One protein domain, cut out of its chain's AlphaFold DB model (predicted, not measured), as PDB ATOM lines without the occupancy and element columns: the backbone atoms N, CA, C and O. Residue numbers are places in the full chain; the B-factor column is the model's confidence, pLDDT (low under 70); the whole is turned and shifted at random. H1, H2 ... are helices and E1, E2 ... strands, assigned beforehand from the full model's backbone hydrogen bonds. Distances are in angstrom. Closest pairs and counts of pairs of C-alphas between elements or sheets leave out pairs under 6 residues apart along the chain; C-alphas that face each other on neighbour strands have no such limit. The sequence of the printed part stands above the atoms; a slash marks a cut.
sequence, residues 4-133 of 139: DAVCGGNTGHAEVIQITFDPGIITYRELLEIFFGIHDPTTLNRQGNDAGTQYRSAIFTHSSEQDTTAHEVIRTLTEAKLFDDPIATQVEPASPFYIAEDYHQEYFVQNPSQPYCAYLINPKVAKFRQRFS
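Overview. This is residues 4 to 133 of the 139 residues of the protein "Peptide-methionine (S)-S-oxide reductase MsrA" of Nitrospirales bacterium (UniProt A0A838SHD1). Three helices and a two-strand sheet make a modest core: H2 sits in the middle, H3 on one side of it, H6 on the other, and H3 also packs on the sheet E1 E2. Long loops with the short helices H1, H4 and H5 make the rest, and residues 101 to 107 and 109 to 116 stick out. The printed part has 130 residues, in order H1 H2 E1 H3 E2 H4 H5 H6; the sheet is parallel, order E1, E2, and the class is mostly helix, with under half of the residues in named elements. It is compact, radius of gyration of the C-alphas 15.4 A, spanning 40 by 36 by 33 A.

Arrangement. Start at H1, residues 4 to 7, which touches no helix. Go on to H2, residues 28 to 38, and H3, residues 64 to 79: they touch through residues 66 to 73 of H3 alone, closest at the C-alphas of Arg 29 and Thr 69, 6.5 A, at a steep tilt of 45 degrees, the same way. Either side of H3 in the chain find E1, residues 58 to 61, and E2, residues 90 to 93, parallel at 25 degrees, with N 59 and O 90 2.8 A apart, within hydrogen-bond range. E1, H3 and E2 form a strand-helix-strand unit, two parallel neighbour strands with a helix between, its crossover right-handed. The closest C-alphas of H3 and E2, Asp 67 and Val 91, are 7.0 A apart. H4, residues 107 to 110, and H5, residues 116 to 119, touch no helix. H6, residues 123 to 133, touches H2, closest at the C-alphas of Gly 37 and Val 125, 6.1 A, opposite ways at a tilt of 35.4 degrees, only just steep. Every O i to N i+4 pair is within hydrogen-bond range in H2 and H3, and 6 of 7 in H6; H1, H4 and H5 are too short for one.

Along the chain. Find C-alpha 4 at (-20.443, -1.402, 17.722), where H1 begins. H2 is 15.6 A long; H3 runs 22.5 A from C-alpha 64 at (-48.251, 12.228, 6.228). H6, 15.4 A, ends at C-alpha 133, (-31.311, 7.494, -17.861).

Size, cuts and confidence. The C-alphas of Asn 10 and Gln 130, the two farthest apart, are 40.8 A apart. The printed part has no cut. The links H1 to H2, H2 to E1 and E2 to H4 are long. Look for pLDDT under 70 at residues 4 to 12 and 100 to 133.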
ATOM      1  N   ASP A   4     -20.523  -0.201  16.877       53.12
ATOM      2  CA  ASP A   4     -20.443  -1.402  17.722       53.12
ATOM      3  C   ASP A   4     -21.769  -1.730  18.438       53.12
ATOM      4  O   ASP A   4     -22.112  -2.898  18.637       53.12
ATOM      5  N   ALA A   5     -22.563  -0.713  18.792       55.50
ATOM      6  CA  ALA A   5     -23.875  -0.900  19.409       55.50
ATOM      7  C   ALA A   5     -24.963  -1.276  18.383       55.50
ATOM      8  O   ALA A   5     -25.937  -1.945  18.735       55.50
ATOM      9  N   VAL A   6     -24.813  -0.874  17.116       54.22
ATOM     10  CA  VAL A   6     -25.714  -1.262  16.017       54.22
ATOM     11  C   VAL A   6     -25.391  -2.684  15.535       54.22
ATOM     12  O   VAL A   6     -26.308  -3.495  15.401       54.22
ATOM     13  N   CYS A   7     -24.107  -3.044  15.416       50.53
ATOM     14  CA  CYS A   7     -23.658  -4.406  15.096       50.53
ATOM     15  C   CYS A   7     -24.056  -5.447  16.148       50.53
ATOM     16  O   CYS A   7     -24.213  -6.622  15.820       50.53
ATOM     17  N   GLY A   8     -24.268  -5.033  17.402       50.94
ATOM     18  CA  GLY A   8     -24.765  -5.905  18.469       50.94
ATOM     19  C   GLY A   8     -26.223  -6.365  18.310       50.94
ATOM     20  O   GLY A   8     -26.683  -7.165  19.123       50.94
ATOM     21  N   GLY A   9     -26.978  -5.858  17.322       51.53
ATOM     22  CA  GLY A   9     -28.322  -6.334  16.945       51.53
ATOM     23  C   GLY A   9     -29.465  -6.047  17.938       51.53
ATOM     24  O   GLY A   9     -30.633  -6.216  17.594       51.53
ATOM     25  N   ASN A  10     -29.158  -5.572  19.150       55.28
ATOM     26  CA  ASN A  10     -30.118  -5.418  20.255       55.28
ATOM     27  C   ASN A  10     -30.648  -3.991  20.470       55.28
ATOM     28  O   ASN A  10     -31.342  -3.737  21.452       55.28
ATOM     29  N   THR A  11     -30.329  -3.043  19.588       61.25
ATOM     30  CA  THR A  11     -30.694  -1.628  19.783       61.25
ATOM     31  C   THR A  11     -31.939  -1.189  19.006       61.25
ATOM     32  O   THR A  11     -32.421  -0.081  19.212       61.25
ATOM     33  N   GLY A  12     -32.481  -2.040  18.125       63.16
ATOM     34  CA  GLY A  12     -33.668  -1.735  17.307       63.16
ATOM     35  C   GLY A  12     -33.418  -0.786  16.124       63.16
ATOM     36  O   GLY A  12     -34.316  -0.556  15.309       63.16
ATOM     37  N   HIS A  13     -32.198  -0.263  15.980       70.31
ATOM     38  CA  HIS A  13     -31.825   0.590  14.856       70.31
ATOM     39  C   HIS A  13     -31.756  -0.206  13.541       70.31
ATOM     40  O   HIS A  13     -31.455  -1.398  13.528       70.31
ATOM     41  N   ALA A  14     -32.105   0.447  12.435       74.25
ATOM     42  CA  ALA A  14     -31.813  -0.012  11.078       74.25
ATOM     43  C   ALA A  14     -30.610   0.768  10.549       74.25
ATOM     44  O   ALA A  14     -30.462   1.948  10.884       74.25
ATOM     45  N   GLU A  15     -29.798   0.149   9.698       77.31
ATOM     46  CA  GLU A  15     -28.915   0.916   8.823       77.31
ATOM     47  C   GLU A  15     -29.779   1.635   7.784       77.31
ATOM     48  O   GLU A  15     -30.589   1.023   7.090       77.31
ATOM     49  N   VAL A  16     -29.665   2.960   7.731       82.62
ATOM     50  CA  VAL A  16     -30.546   3.823   6.938       82.62
ATOM     51  C   VAL A  16     -29.760   4.932   6.262       82.62
ATOM     52  O   VAL A  16     -28.750   5.405   6.778       82.62
ATOM     53  N   ILE A  17     -30.276   5.394   5.124       84.75
ATOM     54  CA  ILE A  17     -29.761   6.558   4.406       84.75
ATOM     55  C   ILE A  17     -30.797   7.675   4.515       84.75
ATOM     56  O   ILE A  17     -31.939   7.505   4.092       84.75
ATOM     57  N   GLN A  18     -30.395   8.830   5.050       86.12
ATOM     58  CA  GLN A  18     -31.220  10.035   5.015       86.12
ATOM     59  C   GLN A  18     -30.923  10.820   3.733       86.12
ATOM     60  O   GLN A  18     -29.793  11.239   3.495       86.12
ATOM     61  N   ILE A  19     -31.948  11.027   2.905       86.12
ATOM     62  CA  ILE A  19     -31.812  11.659   1.590       86.12
ATOM     63  C   ILE A  19     -32.454  13.045   1.618       86.12
ATOM     64  O   ILE A  19     -33.642  13.185   1.901       86.12
ATOM     65  N   THR A  20     -31.678  14.071   1.271       89.06
ATOM     66  CA  THR A  20     -32.206  15.396   0.905       89.06
ATOM     67  C   THR A  20     -32.271  15.499  -0.614       89.06
ATOM     68  O   THR A  20     -31.296  15.188  -1.296       89.06
ATOM     69  N   PHE A  21     -33.416  15.917  -1.152       84.81
ATOM     70  CA  PHE A  21     -33.663  15.981  -2.591       84.81
ATOM     71  C   PHE A  21     -34.498  17.210  -2.963       84.81
ATOM     72  O   PHE A  21     -35.213  17.759  -2.126       84.81
ATOM     73  N   ASP A  22     -34.401  17.630  -4.226       86.81
ATOM     74  CA  ASP A  22     -35.214  18.707  -4.793       86.81
ATOM     75  C   ASP A  22     -36.457  18.114  -5.487       86.81
ATOM     76  O   ASP A  22     -36.302  17.426  -6.506       86.81
ATOM     77  N   PRO A  23     -37.683  18.377  -4.984       87.31
ATOM     78  CA  PRO A  23     -38.916  17.861  -5.574       87.31
ATOM     79  C   PRO A  23     -39.200  18.396  -6.988       87.31
ATOM     80  O   PRO A  23     -39.993  17.790  -7.706       87.31
ATOM     81  N   GLY A  24     -38.557  19.492  -7.412       89.19
ATOM     82  CA  GLY A  24     -38.622  19.991  -8.787       89.19
ATOM     83  C   GLY A  24     -37.829  19.146  -9.791       89.19
ATOM     84  O   GLY A  24     -38.085  19.221 -10.991       89.19
ATOM     85  N   ILE A  25     -36.888  18.323  -9.311       83.94
ATOM     86  CA  ILE A  25     -36.026  17.458 -10.133       83.94
ATOM     87  C   ILE A  25     -36.452  15.989 -10.011       83.94
ATOM     88  O   ILE A  25     -36.582  15.284 -11.020       83.94
ATOM     89  N   ILE A  26     -36.664  15.517  -8.781       78.81
ATOM     90  CA  ILE A  26     -37.065  14.142  -8.481       78.81
ATOM     91  C   ILE A  26     -38.139  14.128  -7.400       78.81
ATOM     92  O   ILE A  26     -37.997  14.720  -6.335       78.81
ATOM     93  N   THR A  27     -39.232  13.435  -7.674       88.50
ATOM     94  CA  THR A  27     -40.334  13.292  -6.729       88.50
ATOM     95  C   THR A  27     -40.031  12.217  -5.690       88.50
ATOM     96  O   THR A  27     -39.264  11.280  -5.926       88.50
ATOM     97  N   TYR A  28     -40.699  12.297  -4.540       92.81
ATOM     98  CA  TYR A  28     -40.596  11.262  -3.511       92.81
ATOM     99  C   TYR A  28     -41.033   9.881  -4.026       92.81
ATOM    100  O   TYR A  28     -40.393   8.876  -3.733       92.81
ATOM    101  N   ARG A  29     -42.078   9.827  -4.863       90.31
ATOM    102  CA  ARG A  29     -42.515   8.589  -5.522       90.31
ATOM    103  C   ARG A  29     -41.412   7.985  -6.390       90.31
ATOM    104  O   ARG A  29     -41.172   6.790  -6.287       90.31
ATOM    105  N   GLU A  30     -40.734   8.796  -7.203       83.62
ATOM    106  CA  GLU A  30     -39.609   8.316  -8.013       83.62
ATOM    107  C   GLU A  30     -38.499   7.752  -7.125       83.62
ATOM    108  O   GLU A  30     -38.024   6.658  -7.404       83.62
ATOM    109  N   LEU A  31     -38.140   8.423  -6.021       88.50
ATOM    110  CA  LEU A  31     -37.162   7.900  -5.053       88.50
ATOM    111  C   LEU A  31     -37.559   6.533  -4.490       88.50
ATOM    112  O   LEU A  31     -36.710   5.652  -4.382       88.50
ATOM    113  N   LEU A  32     -38.837   6.335  -4.169       90.44
ATOM    114  CA  LEU A  32     -39.337   5.041  -3.710       90.44
ATOM    115  C   LEU A  32     -39.286   3.973  -4.806       90.44
ATOM    116  O   LEU A  32     -38.949   2.826  -4.528       90.44
ATOM    117  N   GLU A  33     -39.579   4.332  -6.054       83.00
ATOM    118  CA  GLU A  33     -39.407   3.424  -7.192       83.00
ATOM    119  C   GLU A  33     -37.936   3.020  -7.370       83.00
ATOM    120  O   GLU A  33     -37.664   1.853  -7.654       83.00
ATOM    121  N   ILE A  34     -36.989   3.945  -7.147       82.75
ATOM    122  CA  ILE A  34     -35.554   3.621  -7.110       82.75
ATOM    123  C   ILE A  34     -35.274   2.649  -5.967       82.75
ATOM    124  O   ILE A  34     -34.673   1.607  -6.207       82.75
ATOM    125  N   PHE A  35     -35.731   2.972  -4.755       88.69
ATOM    126  CA  PHE A  35     -35.561   2.151  -3.557       88.69
ATOM    127  C   PHE A  35     -36.008   0.708  -3.819       88.69
ATOM    128  O   PHE A  35     -35.184  -0.192  -3.775       88.69
ATOM    129  N   PHE A  36     -37.248   0.475  -4.250       84.12
ATOM    130  CA  PHE A  36     -37.733  -0.877  -4.566       84.12
ATOM    131  C   PHE A  36     -37.036  -1.546  -5.764       84.12
ATOM    132  O   PHE A  36     -37.192  -2.748  -5.973       84.12
ATOM    133  N   GLY A  37     -36.303  -0.787  -6.580       77.94
ATOM    134  CA  GLY A  37     -35.540  -1.307  -7.708       77.94
ATOM    135  C   GLY A  37     -34.137  -1.802  -7.351       77.94
ATOM    136  O   GLY A  37     -33.581  -2.583  -8.122       77.94
ATOM    137  N   ILE A  38     -33.552  -1.358  -6.235       78.06
ATOM    138  CA  ILE A  38     -32.128  -1.587  -5.921       78.06
ATOM    139  C   ILE A  38     -31.870  -2.649  -4.846       78.06
ATOM    140  O   ILE A  38     -30.721  -3.046  -4.666       78.06
ATOM    141  N   HIS A  39     -32.902  -3.132  -4.154       81.69
ATOM    142  CA  HIS A  39     -32.795  -4.202  -3.158       81.69
ATOM    143  C   HIS A  39     -33.975  -5.173  -3.258       81.69
ATOM    144  O   HIS A  39     -34.947  -4.901  -3.961       81.69
ATOM    145  N   ASP A  40     -33.896  -6.317  -2.575       83.50
ATOM    146  CA  ASP A  40     -35.044  -7.213  -2.408       83.50
ATOM    147  C   ASP A  40     -35.919  -6.739  -1.230       83.50
ATOM    148  O   ASP A  40     -35.465  -6.790  -0.081       83.50
ATOM    149  N   PRO A  41     -37.155  -6.256  -1.472       87.81
ATOM    150  CA  PRO A  41     -38.035  -5.752  -0.426       87.81
ATOM    151  C   PRO A  41     -38.906  -6.844   0.211       87.81
ATOM    152  O   PRO A  41     -39.765  -6.514   1.032       87.81
ATOM    153  N   THR A  42     -38.759  -8.109  -0.194       87.06
ATOM    154  CA  THR A  42     -39.595  -9.233   0.266       87.06
ATOM    155  C   THR A  42     -38.963 -10.009   1.421       87.06
ATOM    156  O   THR A  42     -39.640 -10.737   2.147       87.06
ATOM    157  N   THR A  43     -37.666  -9.813   1.654       81.56
ATOM    158  CA  THR A  43     -36.909 -10.523   2.680       81.56
ATOM    159  C   THR A  43     -36.970  -9.807   4.028       81.56
ATOM    160  O   THR A  43     -36.479  -8.693   4.210       81.56
ATOM    161  N   LEU A  44     -37.553 -10.475   5.027       82.50
ATOM    162  CA  LEU A  44     -37.604  -9.961   6.395       82.50
ATOM    163  C   LEU A  44     -36.218 -10.037   7.060       82.50
ATOM    164  O   LEU A  44     -35.644 -11.121   7.162       82.50
ATOM    165  N   ASN A  45     -35.723  -8.902   7.575       78.69
ATOM    166  CA  ASN A  45     -34.459  -8.795   8.324       78.69
ATOM    167  C   ASN A  45     -33.248  -9.403   7.586       78.69
ATOM    168  O   ASN A  45     -32.400 -10.063   8.197       78.69
ATOM    169  N   ARG A  46     -33.204  -9.257   6.258       77.62
ATOM    170  CA  ARG A  46     -32.136  -9.803   5.422       77.62
ATOM    171  C   ARG A  46     -32.040  -9.053   4.103       77.62
ATOM    172  O   ARG A  46     -33.071  -8.734   3.517       77.62
ATOM    173  N   GLN A  47     -30.820  -8.891   3.604       72.69
ATOM    174  CA  GLN A  47     -30.548  -8.531   2.219       72.69
ATOM    175  C   GLN A  47     -29.465  -9.460   1.658       72.69
ATOM    176  O   GLN A  47     -28.327  -9.452   2.116       72.69
ATOM    177  N   GLY A  48     -29.818 -10.322   0.702       75.12
ATOM    178  CA  GLY A  48     -28.896 -11.347   0.200       75.12
ATOM    179  C   GLY A  48     -28.351 -12.258   1.315       75.12
ATOM    180  O   GLY A  48     -29.119 -12.925   2.009       75.12
ATOM    181  N   ASN A  49     -27.024 -12.289   1.479       73.56
ATOM    182  CA  ASN A  49     -26.349 -13.071   2.526       73.56
ATOM    183  C   ASN A  49     -26.288 -12.348   3.884       73.56
ATOM    184  O   ASN A  49     -25.945 -12.976   4.888       73.56
ATOM    185  N   ASP A  50     -26.638 -11.063   3.930       70.88
ATOM    186  CA  ASP A  50     -26.547 -10.230   5.124       70.88
ATOM    187  C   ASP A  50     -27.843 -10.366   5.934       70.88
ATOM    188  O   ASP A  50     -28.905  -9.892   5.531       70.88
ATOM    189  N   ALA A  51     -27.783 -11.076   7.064       74.56
ATOM    190  CA  ALA A  51     -28.940 -11.378   7.909       74.56
ATOM    191  C   ALA A  51     -28.863 -10.644   9.256       74.56
ATOM    192  O   ALA A  51     -27.852 -10.712   9.952       74.56
ATOM    193  N   GLY A  52     -29.950  -9.971   9.635       74.75
ATOM    194  CA  GLY A  52     -30.046  -9.181  10.860       74.75
ATOM    195  C   GLY A  52     -31.143  -8.117  10.788       74.75
ATOM    196  O   GLY A  52     -31.499  -7.639   9.711       74.75
ATOM    197  N   THR A  53     -31.696  -7.733  11.939       76.81
ATOM    198  CA  THR A  53     -32.739  -6.690  12.044       76.81
ATOM    199  C   THR A  53     -32.254  -5.324  11.562       76.81
ATOM    200  O   THR A  53     -33.065  -4.497  11.139       76.81
ATOM    201  N   GLN A  54     -30.940  -5.104  11.569       73.94
ATOM    202  CA  GLN A  54     -30.291  -3.919  11.025       73.94
ATOM    203  C   GLN A  54     -30.385  -3.817   9.492       73.94
ATOM    204  O   GLN A  54     -30.373  -2.704   8.979       73.94
ATOM    205  N   TYR A  55     -30.565  -4.939   8.777       76.88
ATOM    206  CA  TYR A  55     -30.662  -5.002   7.306       76.88
ATOM    207  C   TYR A  55     -32.103  -5.099   6.793       76.88
ATOM    208  O   TYR A  55     -32.353  -5.514   5.660       76.88
ATOM    209  N   ARG A  56     -33.087  -4.791   7.642       84.62
ATOM    210  CA  ARG A  56     -34.495  -4.826   7.244       84.62
ATOM    211  C   ARG A  56     -34.805  -3.714   6.242       84.62
ATOM    212  O   ARG A  56     -34.322  -2.594   6.379       84.62
ATOM    213  N   SER A  57     -35.682  -4.008   5.287       90.81
ATOM    214  CA  SER A  57     -36.246  -2.983   4.409       90.81
ATOM    215  C   SER A  57     -37.199  -2.084   5.202       90.81
ATOM    216  O   SER A  57     -38.197  -2.565   5.745       90.81
ATOM    217  N   ALA A  58     -36.903  -0.786   5.272       92.12
ATOM    218  CA  ALA A  58     -37.719   0.193   5.983       92.12
ATOM    219  C   ALA A  58     -37.714   1.559   5.282       92.12
ATOM    220  O   ALA A  58     -36.713   1.970   4.697       92.12
ATOM    221  N   ILE A  59     -38.838   2.266   5.379       95.31
ATOM    222  CA  ILE A  59     -39.047   3.641   4.929       95.31
ATOM    223  C   ILE A  59     -39.457   4.457   6.154       95.31
ATOM    224  O   ILE A  59     -40.488   4.184   6.770       95.31
ATOM    225  N   PHE A  60     -38.662   5.475   6.476       94.81
ATOM    226  CA  PHE A  60     -38.930   6.395   7.576       94.81
ATOM    227  C   PHE A  60     -39.434   7.733   7.035       94.81
ATOM    228  O   PHE A  60     -38.708   8.432   6.328       94.81
ATOM    229  N   THR A  61     -40.684   8.082   7.331       95.44
ATOM    230  CA  THR A  61     -41.376   9.218   6.705       95.44
ATOM    231  C   THR A  61     -41.346  10.468   7.581       95.44
ATOM    232  O   THR A  61     -41.509  10.418   8.798       95.44
ATOM    233  N   HIS A  62     -41.148  11.627   6.956       94.06
ATOM    234  CA  HIS A  62     -41.111  12.933   7.623       94.06
ATOM    235  C   HIS A  62     -42.442  13.698   7.540       94.06
ATOM    236  O   HIS A  62     -42.577  14.764   8.139       94.06
ATOM    237  N   SER A  63     -43.430  13.184   6.800       94.75
ATOM    238  CA  SER A  63     -44.763  13.780   6.673       94.75
ATOM    239  C   SER A  63     -45.835  12.729   6.367       94.75
ATOM    240  O   SER A  63     -45.537  11.640   5.875       94.75
ATOM    241  N   SER A  64     -47.105  13.074   6.599       95.94
ATOM    242  CA  SER A  64     -48.251  12.228   6.228       95.94
ATOM    243  C   SER A  64     -48.381  12.019   4.715       95.94
ATOM    244  O   SER A  64     -48.866  10.981   4.267       95.94
ATOM    245  N   GLU A  65     -47.927  12.983   3.912       96.25
ATOM    246  CA  GLU A  65     -47.878  12.865   2.453       96.25
ATOM    247  C   GLU A  65     -46.860  11.802   2.015       96.25
ATOM    248  O   GLU A  65     -47.155  10.982   1.140       96.25
ATOM    249  N   GLN A  66     -45.687  11.759   2.658       97.38
ATOM    250  CA  GLN A  66     -44.697  10.707   2.417       97.38
ATOM    251  C   GLN A  66     -45.220   9.333   2.847       97.38
ATOM    252  O   GLN A  66     -45.043   8.365   2.112       97.38
ATOM    253  N   ASP A  67     -45.900   9.248   3.990       97.06
ATOM    254  CA  ASP A  67     -46.536   8.011   4.454       97.06
ATOM    255  C   ASP A  67     -47.565   7.480   3.450       97.06
ATOM    256  O   ASP A  67     -47.474   6.335   2.999       97.06
ATOM    257  N   THR A  68     -48.475   8.346   3.005       97.88
ATOM    258  CA  THR A  68     -49.493   7.999   2.004       97.88
ATOM    259  C   THR A  68     -48.838   7.524   0.708       97.88
ATOM    260  O   THR A  68     -49.161   6.454   0.191       97.88
ATOM    261  N   THR A  69     -47.854   8.278   0.207       96.50
ATOM    262  CA  THR A  69     -47.151   7.947  -1.038       96.50
ATOM    263  C   THR A  69     -46.416   6.607  -0.936       96.50
ATOM    264  O   THR A  69     -46.447   5.820  -1.883       96.50
ATOM    265  N   ALA A  70     -45.785   6.311   0.207       96.62
ATOM    266  CA  ALA A  70     -45.085   5.049   0.432       96.62
ATOM    267  C   ALA A  70     -46.028   3.843   0.353       96.62
ATOM    268  O   ALA A  70     -45.765   2.899  -0.397       96.62
ATOM    269  N   HIS A  71     -47.167   3.913   1.041       97.50
ATOM    270  CA  HIS A  71     -48.185   2.867   0.988       97.50
ATOM    271  C   HIS A  71     -48.777   2.697  -0.418       97.50
ATOM    272  O   HIS A  71     -48.987   1.572  -0.877       97.50
ATOM    273  N   GLU A  72     -49.004   3.790  -1.149       95.94
ATOM    274  CA  GLU A  72     -49.488   3.725  -2.529       95.94
ATOM    275  C   GLU A  72     -48.489   3.070  -3.488       95.94
ATOM    276  O   GLU A  72     -48.903   2.335  -4.389       95.94
ATOM    277  N   VAL A  73     -47.188   3.337  -3.335       90.31
ATOM    278  CA  VAL A  73     -46.137   2.680  -4.126       90.31
ATOM    279  C   VAL A  73     -46.129   1.182  -3.831       90.31
ATOM    280  O   VAL A  73     -46.239   0.393  -4.767       90.31
ATOM    281  N   ILE A  74     -46.105   0.781  -2.554       92.50
ATOM    282  CA  ILE A  74     -46.148  -0.638  -2.152       92.50
ATOM    283  C   ILE A  74     -47.374  -1.338  -2.746       92.50
ATOM    284  O   ILE A  74     -47.248  -2.409  -3.347       92.50
ATOM    285  N   ARG A  75     -48.554  -0.714  -2.643       91.31
ATOM    286  CA  ARG A  75     -49.797  -1.239  -3.222       91.31
ATOM    287  C   ARG A  75     -49.675  -1.418  -4.734       91.31
ATOM    288  O   ARG A  75     -49.981  -2.490  -5.242       91.31
ATOM    289  N   THR A  76     -49.187  -0.397  -5.437       84.94
ATOM    290  CA  THR A  76     -49.021  -0.420  -6.900       84.94
ATOM    291  C   THR A  76     -48.089  -1.550  -7.346       84.94
ATOM    292  O   THR A  76     -48.408  -2.288  -8.276       84.94
ATOM    293  N   LEU A  77     -46.952  -1.722  -6.664       82.50
ATOM    294  CA  LEU A  77     -45.981  -2.780  -6.962       82.50
ATOM    295  C   LEU A  77     -46.548  -4.180  -6.680       82.50
ATOM    296  O   LEU A  77     -46.304  -5.115  -7.449       82.50
ATOM    297  N   THR A  78     -47.332  -4.309  -5.607       81.88
ATOM    298  CA  THR A  78     -48.009  -5.557  -5.222       81.88
ATOM    299  C   THR A  78     -49.088  -5.941  -6.239       81.88
ATOM    300  O   THR A  78     -49.116  -7.077  -6.709       81.88
ATOM    301  N   GLU A  79     -49.944  -4.999  -6.643       83.06
ATOM    302  CA  GLU A  79     -50.986  -5.215  -7.661       83.06
ATOM    303  C   GLU A  79     -50.391  -5.581  -9.025       83.06
ATOM    304  O   GLU A  79     -50.914  -6.452  -9.723       83.06
ATOM    305  N   ALA A  80     -49.263  -4.963  -9.379       79.00
ATOM    306  CA  ALA A  80     -48.520  -5.267 -10.594       79.00
ATOM    307  C   ALA A  80     -47.779  -6.619 -10.545       79.00
ATOM    308  O   ALA A  80     -47.217  -7.025 -11.564       79.00
ATOM    309  N   LYS A  81     -47.776  -7.320  -9.397       81.00
ATOM    310  CA  LYS A  81     -47.096  -8.610  -9.179       81.00
ATOM    311  C   LYS A  81     -45.630  -8.587  -9.624       81.00
ATOM    312  O   LYS A  81     -45.154  -9.494 -10.303       81.00
ATOM    313  N   LEU A  82     -44.922  -7.507  -9.290       76.56
ATOM    314  CA  LEU A  82     -43.524  -7.326  -9.700       76.56
ATOM    315  C   LEU A  82     -42.530  -8.134  -8.856       76.56
ATOM    316  O   LEU A  82     -41.391  -8.339  -9.291       76.56
ATOM    317  N   PHE A  83     -42.959  -8.604  -7.688       77.62
ATOM    318  CA  PHE A  83     -42.194  -9.456  -6.783       77.62
ATOM    319  C   PHE A  83     -42.901 -10.802  -6.622       77.62
ATOM    320  O   PHE A  83     -44.131 -10.859  -6.676       77.62
ATOM    321  N   ASP A  84     -42.113 -11.866  -6.477       79.88
ATOM    322  CA  ASP A  84     -42.629 -13.234  -6.341       79.88
ATOM    323  C   ASP A  84     -43.274 -13.447  -4.961       79.88
ATOM    324  O   ASP A  84     -44.279 -14.148  -4.846       79.88
ATOM    325  N   ASP A  85     -42.746 -12.754  -3.949       85.81
ATOM    326  CA  ASP A  85     -43.231 -12.745  -2.573       85.81
ATOM    327  C   ASP A  85     -43.813 -11.370  -2.173       85.81
ATOM    328  O   ASP A  85     -43.517 -10.348  -2.807       85.81
ATOM    329  N   PRO A  86     -44.651 -11.305  -1.118       89.44
ATOM    330  CA  PRO A  86     -45.168 -10.043  -0.600       89.44
ATOM    331  C   PRO A  86     -44.054  -9.093  -0.144       89.44
ATOM    332  O   PRO A  86     -43.080  -9.503   0.484       89.44
ATOM    333  N   ILE A  87     -44.238  -7.796  -0.396       90.19
ATOM    334  CA  ILE A  87     -43.328  -6.758   0.095       90.19
ATOM    335  C   ILE A  87     -43.392  -6.717   1.632       90.19
ATOM    336  O   ILE A  87     -44.446  -6.458   2.208       90.19
ATOM    337  N   ALA A  88     -42.248  -6.931   2.282       92.75
ATOM    338  CA  ALA A  88     -42.070  -6.938   3.737       92.75
ATOM    339  C   ALA A  88     -41.514  -5.603   4.282       92.75
ATOM    340  O   ALA A  88     -41.080  -5.524   5.430       92.75
ATOM    341  N   THR A  89     -41.492  -4.559   3.450       93.69
ATOM    342  CA  THR A  89     -40.945  -3.241   3.805       93.69
ATOM    343  C   THR A  89     -41.798  -2.553   4.866       93.69
ATOM    344  O   THR A  89     -43.003  -2.399   4.686       93.69
ATOM    345  N   GLN A  90     -41.161  -2.100   5.946       93.25
ATOM    346  CA  GLN A  90     -41.815  -1.326   7.002       93.25
ATOM    347  C   GLN A  90     -41.957   0.142   6.591       93.25
ATOM    348  O   GLN A  90     -41.023   0.711   6.032       93.25
ATOM    349  N   VAL A  91     -43.099   0.761   6.886       95.50
ATOM    350  CA  VAL A  91     -43.308   2.205   6.728       95.50
ATOM    351  C   VAL A  91     -43.644   2.768   8.100       95.50
ATOM    352  O   VAL A  91     -44.651   2.388   8.695       95.50
ATOM    353  N   GLU A  92     -42.776   3.625   8.623       93.56
ATOM    354  CA  GLU A  92     -42.902   4.184   9.969       93.56
ATOM    355  C   GLU A  92     -42.548   5.679   9.967       93.56
ATOM    356  O   GLU A  92     -41.758   6.124   9.133       93.56
ATOM    357  N   PRO A  93     -43.080   6.487  10.900       92.44
ATOM    358  CA  PRO A  93     -42.621   7.860  11.076       92.44
ATOM    359  C   PRO A  93     -41.132   7.912  11.431       92.44
ATOM    360  O   PRO A  93     -40.638   7.112  12.229       92.44
ATOM    361  N   ALA A  94     -40.412   8.886  10.880       89.38
ATOM    362  CA  ALA A  94     -39.008   9.099  11.195       89.38
ATOM    363  C   ALA A  94     -38.817   9.411  12.688       89.38
ATOM    364  O   ALA A  94     -39.449  10.303  13.255       89.38
ATOM    365  N   SER A  95     -37.910   8.667  13.317       80.25
ATOM    366  CA  SER A  95     -37.434   8.886  14.685       80.25
ATOM    367  C   SER A  95     -36.038   9.539  14.651       80.25
ATOM    368  O   SER A  95     -35.514   9.764  13.556       80.25
ATOM    369  N   PRO A  96     -35.425   9.913  15.795       81.25
ATOM    370  CA  PRO A  96     -34.119  10.571  15.794       81.25
ATOM    371  C   PRO A  96     -33.079   9.815  14.958       81.25
ATOM    372  O   PRO A  96     -32.752   8.660  15.239       81.25
ATOM    373  N   PHE A  97     -32.559  10.489  13.933       78.38
ATOM    374  CA  PHE A  97     -31.496   9.973  13.082       78.38
ATOM    375  C   PHE A  97     -30.143  10.227  13.743       78.38
ATOM    376  O   PHE A  97     -29.841  11.344  14.169       78.38
ATOM    377  N   TYR A  98     -29.323   9.185  13.823       76.19
ATOM    378  CA  TYR A  98     -27.975   9.273  14.364       76.19
ATOM    379  C   TYR A  98     -26.993   9.077  13.223       76.19
ATOM    380  O   TYR A  98     -26.939   8.002  12.630       76.19
ATOM    381  N   ILE A  99     -26.229  10.128  12.932       74.31
ATOM    382  CA  ILE A  99     -25.190  10.106  11.907       74.31
ATOM    383  C   ILE A  99     -24.158   9.038  12.296       74.31
ATOM    384  O   ILE A  99     -23.636   9.061  13.413       74.31
ATOM    385  N   ALA A 100     -23.918   8.085  11.393       68.38
ATOM    386  CA  ALA A 100     -22.856   7.092  11.534       68.38
ATOM    387  C   ALA A 100     -21.475   7.765  11.461       68.38
ATOM    388  O   ALA A 100     -21.349   8.838  10.870       68.38
ATOM    389  N   GLU A 101     -20.451   7.136  12.043       61.03
ATOM    390  CA  GLU A 101     -19.084   7.663  12.080       61.03
ATOM    391  C   GLU A 101     -18.544   8.022  10.678       61.03
ATOM    392  O   GLU A 101     -18.903   7.397   9.680       61.03
ATOM    393  N   ASP A 102     -17.637   9.005  10.602       54.91
ATOM    394  CA  ASP A 102     -17.177   9.628   9.345       54.91
ATOM    395  C   ASP A 102     -16.621   8.650   8.294       54.91
ATOM    396  O   ASP A 102     -16.668   8.945   7.103       54.91
ATOM    397  N   TYR A 103     -16.135   7.468   8.690       54.72
ATOM    398  CA  TYR A 103     -15.639   6.456   7.747       54.72
ATOM    399  C   TYR A 103     -16.753   5.744   6.949       54.72
ATOM    400  O   TYR A 103     -16.459   5.087   5.950       54.72
ATOM    401  N   HIS A 104     -18.018   5.873   7.370       55.38
ATOM    402  CA  HIS A 104     -19.200   5.365   6.660       55.38
ATOM    403  C   HIS A 104     -19.835   6.406   5.731       55.38
ATOM    404  O   HIS A 104     -20.615   6.051   4.844       55.38
ATOM    405  N   GLN A 105     -19.497   7.687   5.893       52.91
ATOM    406  CA  GLN A 105     -19.950   8.740   4.988       52.91
ATOM    407  C   GLN A 105     -19.129   8.673   3.695       52.91
ATOM    408  O   GLN A 105     -17.904   8.613   3.721       52.91
ATOM    409  N   GLU A 106     -19.803   8.642   2.544       53.56
ATOM    410  CA  GLU A 106     -19.165   8.538   1.221       53.56
ATOM    411  C   GLU A 106     -18.296   7.278   0.999       53.56
ATOM    412  O   GLU A 106     -17.461   7.260   0.092       53.56
ATOM    413  N   TYR A 107     -18.510   6.187   1.750       50.22
ATOM    414  CA  TYR A 107     -17.726   4.944   1.617       50.22
ATOM    415  C   TYR A 107     -17.633   4.442   0.162       50.22
ATOM    416  O   TYR A 107     -16.582   3.968  -0.275       50.22
ATOM    417  N   PHE A 108     -18.707   4.619  -0.616       42.00
ATOM    418  CA  PHE A 108     -18.767   4.295  -2.045       42.00
ATOM    419  C   PHE A 108     -17.856   5.176  -2.919       42.00
ATOM    420  O   PHE A 108     -17.230   4.673  -3.849       42.00
ATOM    421  N   VAL A 109     -17.735   6.472  -2.611       47.72
ATOM    422  CA  VAL A 109     -16.828   7.401  -3.316       47.72
ATOM    423  C   VAL A 109     -15.368   7.043  -3.023       47.72
ATOM    424  O   VAL A 109     -14.507   7.194  -3.887       47.72
ATOM    425  N   GLN A 110     -15.096   6.513  -1.829       39.50
ATOM    426  CA  GLN A 110     -13.751   6.145  -1.387       39.50
ATOM    427  C   GLN A 110     -13.340   4.706  -1.762       39.50
ATOM    428  O   GLN A 110     -12.147   4.406  -1.759       39.50
ATOM    429  N   ASN A 111     -14.281   3.818  -2.122       41.28
ATOM    430  CA  ASN A 111     -14.013   2.400  -2.428       41.28
ATOM    431  C   ASN A 111     -14.695   1.907  -3.729       41.28
ATOM    432  O   ASN A 111     -15.478   0.951  -3.700       41.28
ATOM    433  N   PRO A 112     -14.377   2.497  -4.898       42.97
ATOM    434  CA  PRO A 112     -15.041   2.198  -6.174       42.97
ATOM    435  C   PRO A 112     -14.783   0.780  -6.724       42.97
ATOM    436  O   PRO A 112     -15.433   0.363  -7.679       42.97
ATOM    437  N   SER A 113     -13.838   0.025  -6.151       42.97
ATOM    438  CA  SER A 113     -13.443  -1.317  -6.604       42.97
ATOM    439  C   SER A 113     -14.129  -2.474  -5.862       42.97
ATOM    440  O   SER A 113     -13.747  -3.626  -6.066       42.97
ATOM    441  N   GLN A 114     -15.102  -2.205  -4.982       35.91
ATOM    442  CA  GLN A 114     -15.798  -3.249  -4.218       35.91
ATOM    443  C   GLN A 114     -16.754  -4.070  -5.124       35.91
ATOM    444  O   GLN A 114     -17.705  -3.511  -5.679       35.91
ATOM    445  N   PRO A 115     -16.565  -5.403  -5.259       38.94
ATOM    446  CA  PRO A 115     -17.338  -6.270  -6.168       38.94
ATOM    447  C   PRO A 115     -18.847  -6.331  -5.887       38.94
ATOM    448  O   PRO A 115     -19.628  -6.705  -6.763       38.94
ATOM    449  N   TYR A 116     -19.266  -5.957  -4.675       36.91
ATOM    450  CA  TYR A 116     -20.663  -5.979  -4.237       36.91
ATOM    451  C   TYR A 116     -21.551  -5.032  -5.064       36.91
ATOM    452  O   TYR A 116     -22.709  -5.341  -5.339       36.91
ATOM    453  N   CYS A 117     -20.988  -3.930  -5.572       37.09
ATOM    454  CA  CYS A 117     -21.727  -2.927  -6.345       37.09
ATOM    455  C   CYS A 117     -22.101  -3.374  -7.768       37.09
ATOM    456  O   CYS A 117     -22.940  -2.739  -8.407       37.09
ATOM    457  N   ALA A 118     -21.504  -4.455  -8.277       37.97
ATOM    458  CA  ALA A 118     -21.749  -4.925  -9.638       37.97
ATOM    459  C   ALA A 118     -22.828  -6.019  -9.731       37.97
ATOM    460  O   ALA A 118     -23.367  -6.240 -10.814       37.97
ATOM    461  N   TYR A 119     -23.136  -6.723  -8.634       37.72
ATOM    462  CA  TYR A 119     -23.709  -8.071  -8.746       37.72
ATOM    463  C   TYR A 119     -25.216  -8.196  -8.455       37.72
ATOM    464  O   TYR A 119     -25.816  -9.201  -8.828       37.72
ATOM    465  N   LEU A 120     -25.877  -7.192  -7.869       39.59
ATOM    466  CA  LEU A 120     -27.308  -7.277  -7.506       39.59
ATOM    467  C   LEU A 120     -28.237  -6.467  -8.420       39.59
ATOM    468  O   LEU A 120     -29.271  -5.949  -8.009       39.59
ATOM    469  N   ILE A 121     -27.898  -6.388  -9.703       39.12
ATOM    470  CA  ILE A 121     -28.720  -5.728 -10.719       39.12
ATOM    471  C   ILE A 121     -29.452  -6.816 -11.513       39.12
ATOM    472  O   ILE A 121     -29.023  -7.263 -12.574       39.12
ATOM    473  N   ASN A 122     -30.574  -7.266 -10.952       43.41
ATOM    474  CA  ASN A 122     -31.555  -8.140 -11.605       43.41
ATOM    475  C   ASN A 122     -32.001  -7.497 -12.954       43.41
ATOM    476  O   ASN A 122     -32.032  -6.263 -13.038       43.41
ATOM    477  N   PRO A 123     -32.432  -8.234 -14.005       46.75
ATOM    478  CA  PRO A 123     -32.897  -7.651 -15.278       46.75
ATOM    479  C   PRO A 123     -34.046  -6.635 -15.134       46.75
ATOM    480  O   PRO A 123     -34.304  -5.842 -16.041       46.75
ATOM    481  N   LYS A 124     -34.709  -6.610 -13.970       48.09
ATOM    482  CA  LYS A 124     -35.706  -5.608 -13.566       48.09
ATOM    483  C   LYS A 124     -35.114  -4.180 -13.512       48.09
ATOM    484  O   LYS A 124     -35.785  -3.237 -13.927       48.09
ATOM    485  N   VAL A 125     -33.832  -4.027 -13.159       47.38
ATOM    486  CA  VAL A 125     -33.106  -2.739 -13.150       47.38
ATOM    487  C   VAL A 125     -32.741  -2.255 -14.560       47.38
ATOM    488  O   VAL A 125     -32.583  -1.058 -14.783       47.38
ATOM    489  N   ALA A 126     -32.652  -3.137 -15.561       47.72
ATOM    490  CA  ALA A 126     -32.375  -2.716 -16.939       47.72
ATOM    491  C   ALA A 126     -33.538  -1.893 -17.528       47.72
ATOM    492  O   ALA A 126     -33.308  -0.872 -18.177       47.72
ATOM    493  N   LYS A 127     -34.788  -2.273 -17.220       50.06
ATOM    494  CA  LYS A 127     -35.977  -1.462 -17.545       50.06
ATOM    495  C   LYS A 127     -36.001  -0.141 -16.768       50.06
ATOM    496  O   LYS A 127     -36.438   0.872 -17.304       50.06
ATOM    497  N   PHE A 128     -35.495  -0.144 -15.535       52.72
ATOM    498  CA  PHE A 128     -35.372   1.047 -14.694       52.72
ATOM    499  C   PHE A 128     -34.322   2.037 -15.236       52.72
ATOM    500  O   PHE A 128     -34.632   3.208 -15.430       52.72
ATOM    501  N   ARG A 129     -33.116   1.572 -15.599       49.56
ATOM    502  CA  ARG A 129     -32.084   2.407 -16.243       49.56
ATOM    503  C   ARG A 129     -32.551   2.997 -17.575       49.56
ATOM    504  O   ARG A 129     -32.188   4.123 -17.877       49.56
ATOM    505  N   GLN A 130     -33.379   2.278 -18.338       55.78
ATOM    506  CA  GLN A 130     -34.017   2.824 -19.545       55.78
ATOM    507  C   GLN A 130     -35.034   3.936 -19.252       55.78
ATOM    508  O   GLN A 130     -35.227   4.805 -20.091       55.78
ATOM    509  N   ARG A 131     -35.707   3.904 -18.096       57.84
ATOM    510  CA  ARG A 131     -36.760   4.866 -17.735       57.84
ATOM    511  C   ARG A 131     -36.224   6.116 -17.029       57.84
ATOM    512  O   ARG A 131     -36.884   7.148 -17.071       57.84
ATOM    513  N   PHE A 132     -35.043   6.029 -16.415       58.16
ATOM    514  CA  PHE A 132     -34.442   7.103 -15.613       58.16
ATOM    515  C   PHE A 132     -33.038   7.517 -16.076       58.16
ATOM    516  O   PHE A 132     -32.336   8.207 -15.335       58.16
ATOM    517  N   SER A 133     -32.619   7.131 -17.288       58.34
ATOM    518  CA  SER A 133     -31.311   7.494 -17.861       58.34
ATOM    519  C   SER A 133     -31.031   8.993 -17.790       58.34
ATOM    520  O   SER A 133     -29.909   9.399 -17.500       58.34
TER     521      SER A 133